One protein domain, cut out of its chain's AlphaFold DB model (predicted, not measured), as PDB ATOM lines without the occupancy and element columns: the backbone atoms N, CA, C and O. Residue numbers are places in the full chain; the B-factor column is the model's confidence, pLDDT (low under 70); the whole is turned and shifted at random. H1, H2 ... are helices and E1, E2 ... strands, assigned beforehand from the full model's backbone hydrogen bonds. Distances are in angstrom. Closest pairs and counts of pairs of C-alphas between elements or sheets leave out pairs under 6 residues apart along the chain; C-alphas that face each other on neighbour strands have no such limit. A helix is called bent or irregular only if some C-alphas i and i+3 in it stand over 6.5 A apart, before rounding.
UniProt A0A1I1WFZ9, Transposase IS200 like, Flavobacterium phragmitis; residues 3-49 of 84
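What this domain is: This is residues 3 to 49 of the 84 residues of the protein "Transposase IS200 like" of Flavobacterium phragmitis (UniProt A0A1I1WFZ9). A small two-stranded hairpin, E1 and E2, sits over one part of a single long helix, H1, with an open gap between them; the chain turns back after E2, and H1 runs past the hairpin and on beyond its turn at residues 9 to 12. H1 makes the longest axis, and its far end sticks out, with residues 29 to 49 standing free. The printed part has 47 residues, with two named strands and one named helix in the order E1, E2, H1; the sheet, in the order E1, E2, is antiparallel. The class is mixed, helices and strands. The whole is loose, with a radius of gyration of the C-alphas of 13.2 A, and it spans 40 by 19 by 14 A.

Where its parts are: Strand E1 is residues 3 to 8, 13.3 A from first to last C-alpha, and it begins at C-alpha 3 at (166.971, 112.714, 138.637). Strand E2 is residues 13 to 18, 15.7 A from first to last C-alpha, and it ends at C-alpha 18 at (164.092, 114.088, 144.500). Helix H1 is residues 24 to 45, 31.3 A from first to last C-alpha. It begins at C-alpha 24 at (158.305, 118.119, 144.868) and ends at C-alpha 45 at (161.465, 128.435, 115.531).

How they stand to each other: E1 and E2 form a hairpin of antiparallel neighbour strands, with 174 degrees between their N-to-C directions. C-alphas 3 and 17 face each other at 4.4 A, and C-alphas 8 and 13 face each other at 4.6 A. N 4 and O 16 are within hydrogen-bond range at 2.8 A, and so are N 14 and O 7 at 2.9 A. E2 and H1 have 1 pair of C-alphas within 8 A, those of Arg 18 and Pro 24, 7.1 A apart. The centres of E2 and H1 are 14.9 A apart. E1 and H1 are apart. In H1 each O i to N i+4 pair is within hydrogen-bond range, and H1 is not bent.

The domain as a whole: The two C-alphas farthest apart are those of Gly 22 and Pro 47, at 40.6 A. The C-alphas of Ile 3 and Glu 49, the first and last printed, are 28.9 A apart. The printed part has no cut. The link from E1 to E2, of 4 residues, and the link from E2 to H1, of 5 residues, are both tight. Residues 8 to 13 stand free, and so do residues 20 to 26, of which 24 to 26 belong to H1. The mean pLDDT of the printed part is 95.7, and no printed residue is under 70.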
ATOM      1  N   ILE A   3     167.671 113.694 139.475       95.44
ATOM      2  CA  ILE A   3     166.971 112.714 138.637       95.44
ATOM      3  C   ILE A   3     167.667 111.364 138.787       95.44
ATOM      4  O   ILE A   3     168.849 111.248 138.477       95.44
ATOM      5  N   TYR A   4     166.922 110.348 139.211       96.44
ATOM      6  CA  TYR A   4     167.402 108.965 139.313       96.44
ATOM      7  C   TYR A   4     166.997 108.117 138.106       96.44
ATOM      8  O   TYR A   4     167.649 107.125 137.795       96.44
ATOM      9  N   GLY A   5     165.934 108.509 137.401       97.12
ATOM     10  CA  GLY A   5     165.483 107.839 136.189       97.12
ATOM     11  C   GLY A   5     164.446 108.665 135.442       97.12
ATOM     12  O   GLY A   5     163.687 109.424 136.044       97.12
ATOM     13  N   TYR A   6     164.410 108.531 134.119       97.19
ATOM     14  CA  TYR A   6     163.393 109.171 133.294       97.19
ATOM     15  C   TYR A   6     163.080 108.346 132.049       97.19
ATOM     16  O   TYR A   6     163.917 107.601 131.546       97.19
ATOM     17  N   CYS A   7     161.869 108.515 131.528       97.62
ATOM     18  CA  CYS A   7     161.465 107.977 130.236       97.62
ATOM     19  C   CYS A   7     160.618 109.017 129.503       97.62
ATOM     20  O   CYS A   7     159.630 109.508 130.052       97.62
ATOM     21  N   ILE A   8     161.010 109.359 128.274       96.88
ATOM     22  CA  ILE A   8     160.268 110.278 127.408       96.88
ATOM     23  C   ILE A   8     159.505 109.443 126.389       96.88
ATOM     24  O   ILE A   8     160.094 108.811 125.518       96.88
ATOM     25  N   MET A   9     158.184 109.469 126.499       96.38
ATOM     26  CA  MET A   9     157.272 108.837 125.557       96.38
ATOM     27  C   MET A   9     156.723 109.900 124.597       96.38
ATOM     28  O   MET A   9     156.725 111.087 124.927       96.38
ATOM     29  N   PRO A  10     156.167 109.511 123.436       92.62
ATOM     30  CA  PRO A  10     155.607 110.473 122.485       92.62
ATOM     31  C   PRO A  10     154.531 111.407 123.069       92.62
ATOM     32  O   PRO A  10     154.336 112.504 122.556       92.62
ATOM     33  N   SER A  11     153.824 110.980 124.122       90.44
ATOM     34  CA  SER A  11     152.699 111.720 124.713       90.44
ATOM     35  C   SER A  11     152.881 112.145 126.173       90.44
ATOM     36  O   SER A  11     152.064 112.914 126.677       90.44
ATOM     37  N   HIS A  12     153.895 111.640 126.881       94.38
ATOM     38  CA  HIS A  12     154.091 111.900 128.310       94.38
ATOM     39  C   HIS A  12     155.522 111.576 128.753       94.38
ATOM     40  O   HIS A  12     156.299 110.985 128.009       94.38
ATOM     41  N   VAL A  13     155.869 111.953 129.981       95.94
ATOM     42  CA  VAL A  13     157.187 111.696 130.573       95.94
ATOM     43  C   VAL A  13     156.998 111.057 131.944       95.94
ATOM     44  O   VAL A  13     156.132 111.484 132.706       95.94
ATOM     45  N   HIS A  14     157.818 110.054 132.250       95.25
ATOM     46  CA  HIS A  14     157.972 109.482 133.589       95.25
ATOM     47  C   HIS A  14     159.272 109.994 134.203       95.25
ATOM     48  O   HIS A  14     160.290 110.039 133.513       95.25
ATOM     49  N   LEU A  15     159.239 110.378 135.480       95.56
ATOM     50  CA  LEU A  15     160.390 110.897 136.220       95.56
ATOM     51  C   LEU A  15     160.462 110.227 137.593       95.56
ATOM     52  O   LEU A  15     159.479 110.234 138.326       95.56
ATOM     53  N   ILE A  16     161.641 109.722 137.945       96.62
ATOM     54  CA  ILE A  16     162.029 109.360 139.309       96.62
ATOM     55  C   ILE A  16     163.007 110.436 139.759       96.62
ATOM     56  O   ILE A  16     164.095 110.568 139.190       96.62
ATOM     57  N   PHE A  17     162.604 111.251 140.728       95.75
ATOM     58  CA  PHE A  17     163.369 112.426 141.127       95.75
ATOM     59  C   PHE A  17     163.209 112.733 142.615       95.75
ATOM     60  O   PHE A  17     162.217 112.351 143.232       95.75
ATOM     61  N   ARG A  18     164.162 113.488 143.164       95.50
ATOM     62  CA  ARG A  18     164.092 114.088 144.500       95.50
ATOM     63  C   ARG A  18     164.096 115.613 144.410       95.50
ATOM     64  O   ARG A  18     164.822 116.209 143.605       95.50
ATOM     65  N   SER A  19     163.278 116.242 145.255       95.25
ATOM     66  CA  SER A  19     163.327 117.685 145.506       95.25
ATOM     67  C   SER A  19     164.254 117.966 146.683       95.25
ATOM     68  O   SER A  19     164.007 117.482 147.782       95.25
ATOM     69  N   GLU A  20     165.309 118.748 146.454       92.38
ATOM     70  CA  GLU A  20     166.302 119.112 147.480       92.38
ATOM     71  C   GLU A  20     165.673 119.883 148.650       92.38
ATOM     72  O   GLU A  20     166.049 119.677 149.798       92.38
ATOM     73  N   ASN A  21     164.666 120.712 148.366       93.19
ATOM     74  CA  ASN A  21     164.017 121.577 149.356       93.19
ATOM     75  C   ASN A  21     162.774 120.939 150.003       93.19
ATOM     76  O   ASN A  21     162.003 121.638 150.653       93.19
ATOM     77  N   GLY A  22     162.515 119.646 149.769       92.81
ATOM     78  CA  GLY A  22     161.316 118.971 150.282       92.81
ATOM     79  C   GLY A  22     159.995 119.409 149.632       92.81
ATOM     80  O   GLY A  22     158.932 119.026 150.105       92.81
ATOM     81  N   ASP A  23     160.039 120.174 148.534       95.31
ATOM     82  CA  ASP A  23     158.855 120.610 147.779       95.31
ATOM     83  C   ASP A  23     158.848 120.004 146.361       95.31
ATOM     84  O   ASP A  23     159.313 120.631 145.401       95.31
ATOM     85  N   PRO A  24     158.401 118.745 146.187       93.81
ATOM     86  CA  PRO A  24     158.305 118.119 144.868       93.81
ATOM     87  C   PRO A  24     157.202 118.739 144.000       93.81
ATOM     88  O   PRO A  24     157.327 118.768 142.775       93.81
ATOM     89  N   SER A  25     156.142 119.273 144.613       92.88
ATOM     90  CA  SER A  25     155.014 119.885 143.906       92.88
ATOM     91  C   SER A  25     155.408 121.201 143.239       92.88
ATOM     92  O   SER A  25     155.168 121.376 142.039       92.88
ATOM     93  N   GLY A  26     156.052 122.105 143.982       95.00
ATOM     94  CA  GLY A  26     156.606 123.343 143.440       95.00
ATOM     95  C   GLY A  26     157.673 123.064 142.388       95.00
ATOM     96  O   GLY A  26     157.632 123.650 141.306       95.00
ATOM     97  N   LEU A  27     158.541 122.077 142.631       95.62
ATOM     98  CA  LEU A  27     159.564 121.691 141.663       95.62
ATOM     99  C   LEU A  27     158.968 121.210 140.328       95.62
ATOM    100  O   LEU A  27     159.414 121.644 139.266       95.62
ATOM    101  N   ILE A  28     157.936 120.356 140.351       95.31
ATOM    102  CA  ILE A  28     157.263 119.889 139.127       95.31
ATOM    103  C   ILE A  28     156.491 121.011 138.431       95.31
ATOM    104  O   ILE A  28     156.485 121.076 137.197       95.31
ATOM    105  N   ARG A  29     155.857 121.914 139.188       94.25
ATOM    106  CA  ARG A  29     155.212 123.109 138.625       94.25
ATOM    107  C   ARG A  29     156.225 123.943 137.841       94.25
ATOM    108  O   ARG A  29     155.965 124.299 136.689       94.25
ATOM    109  N   ASP A  30     157.380 124.210 138.439       95.31
ATOM    110  CA  ASP A  30     158.412 125.054 137.847       95.31
ATOM    111  C   ASP A  30     159.077 124.356 136.649       95.31
ATOM    112  O   ASP A  30     159.257 124.980 135.598       95.31
ATOM    113  N   PHE A  31     159.318 123.041 136.741       95.81
ATOM    114  CA  PHE A  31     159.770 122.202 135.627       95.81
ATOM    115  C   PHE A  31     158.818 122.291 134.428       95.81
ATOM    116  O   PHE A  31     159.248 122.607 133.312       95.81
ATOM    117  N   LYS A  32     157.512 122.068 134.637       94.81
ATOM    118  CA  LYS A  32     156.501 122.163 133.572       94.81
ATOM    119  C   LYS A  32     156.431 123.573 132.991       94.81
ATOM    120  O   LYS A  32     156.352 123.732 131.774       94.81
ATOM    121  N   GLY A  33     156.485 124.602 133.835       94.62
ATOM    122  CA  GLY A  33     156.456 125.998 133.401       94.62
ATOM    123  C   GLY A  33     157.652 126.373 132.525       94.62
ATOM    124  O   GLY A  33     157.478 126.950 131.448       94.62
ATOM    125  N   PHE A  34     158.864 126.024 132.961       96.62
ATOM    126  CA  PHE A  34     160.097 126.282 132.219       96.62
ATOM    127  C   PHE A  34     160.129 125.528 130.886       96.62
ATOM    128  O   PHE A  34     160.318 126.143 129.832       96.62
ATOM    129  N   THR A  35     159.888 124.216 130.921       96.88
ATOM    130  CA  THR A  35     159.935 123.367 129.723       96.88
ATOM    131  C   THR A  35     158.840 123.726 128.727       96.88
ATOM    132  O   THR A  35     159.131 123.792 127.541       96.88
ATOM    133  N   SER A  36     157.627 124.069 129.173       96.19
ATOM    134  CA  SER A  36     156.553 124.548 128.291       96.19
ATOM    135  C   SER A  36     157.008 125.735 127.433       96.19
ATOM    136  O   SER A  36     156.925 125.685 126.207       96.19
ATOM    137  N   ARG A  37     157.577 126.778 128.060       95.88
ATOM    138  CA  ARG A  37     158.067 127.968 127.340       95.88
ATOM    139  C   ARG A  37     159.182 127.619 126.359       95.88
ATOM    140  O   ARG A  37     159.168 128.090 125.224       95.88
ATOM    141  N   LYS A  38     160.143 126.798 126.791       98.00
ATOM    142  CA  LYS A  38     161.289 126.419 125.961       98.00
ATOM    143  C   LYS A  38     160.863 125.555 124.773       98.00
ATOM    144  O   LYS A  38     161.289 125.836 123.660       98.00
ATOM    145  N   MET A  39     160.000 124.565 124.993       97.06
ATOM    146  CA  MET A  39     159.525 123.653 123.951       97.06
ATOM    147  C   MET A  39     158.648 124.362 122.925       97.06
ATOM    148  O   MET A  39     158.854 124.167 121.734       97.06
ATOM    149  N   LEU A  40     157.722 125.223 123.359       97.00
ATOM    150  CA  LEU A  40     156.899 126.010 122.436       97.00
ATOM    151  C   LEU A  40     157.761 126.886 121.521       97.00
ATOM    152  O   LEU A  40     157.537 126.896 120.316       97.00
ATOM    153  N   LYS A  41     158.778 127.553 122.084       97.62
ATOM    154  CA  LYS A  41     159.735 128.353 121.314       97.62
ATOM    155  C   LYS A  41     160.512 127.499 120.309       97.62
ATOM    156  O   LYS A  41     160.583 127.849 119.139       97.62
ATOM    157  N   VAL A  42     161.048 126.358 120.751       97.81
ATOM    158  CA  VAL A  42     161.794 125.438 119.876       97.81
ATOM    159  C   VAL A  42     160.917 124.915 118.737       97.81
ATOM    160  O   VAL A  42     161.396 124.830 117.617       97.81
ATOM    161  N   ILE A  43     159.645 124.597 118.985       97.06
ATOM    162  CA  ILE A  43     158.715 124.146 117.937       97.06
ATOM    163  C   ILE A  43     158.436 125.265 116.924       97.06
ATOM    164  O   ILE A  43     158.463 125.019 115.723       97.06
ATOM    165  N   GLU A  44     158.171 126.482 117.398       97.25
ATOM    166  CA  GLU A  44     157.848 127.642 116.556       97.25
ATOM    167  C   GLU A  44     159.020 128.047 115.648       97.25
ATOM    168  O   GLU A  44     158.838 128.291 114.451       97.25
ATOM    169  N   GLU A  45     160.230 128.037 116.208       98.00
ATOM    170  CA  GLU A  45     161.465 128.435 115.531       98.00
ATOM    171  C   GLU A  45     162.106 127.306 114.705       98.00
ATOM    172  O   GLU A  45     163.072 127.565 113.993       98.00
ATOM    173  N   ASN A  46     161.600 126.065 114.759       97.62
ATOM    174  CA  ASN A  46     162.181 124.942 114.018       97.62
ATOM    175  C   ASN A  46     161.689 124.909 112.555       97.62
ATOM    176  O   ASN A  46     160.525 124.582 112.310       97.62
ATOM    177  N   PRO A  47     162.554 125.178 111.554       96.31
ATOM    178  CA  PRO A  47     162.159 125.138 110.146       96.31
ATOM    179  C   PRO A  47     161.961 123.712 109.601       96.31
ATOM    180  O   PRO A  47     161.326 123.552 108.565       96.31
ATOM    181  N   GLN A  48     162.493 122.682 110.270       97.75
ATOM    182  CA  GLN A  48     162.424 121.284 109.825       97.75
ATOM    183  C   GLN A  48     161.182 120.540 110.340       97.75
ATOM    184  O   GLN A  48     160.861 119.463 109.843       97.75
ATOM    185  N   GLU A  49     160.472 121.082 111.333       96.56
ATOM    186  CA  GLU A  49     159.281 120.440 111.889       96.56
ATOM    187  C   GLU A  49     158.050 120.760 111.036       96.56
ATOM    188  O   GLU A  49     157.401 121.800 111.181       96.56
TER     189      GLU A  49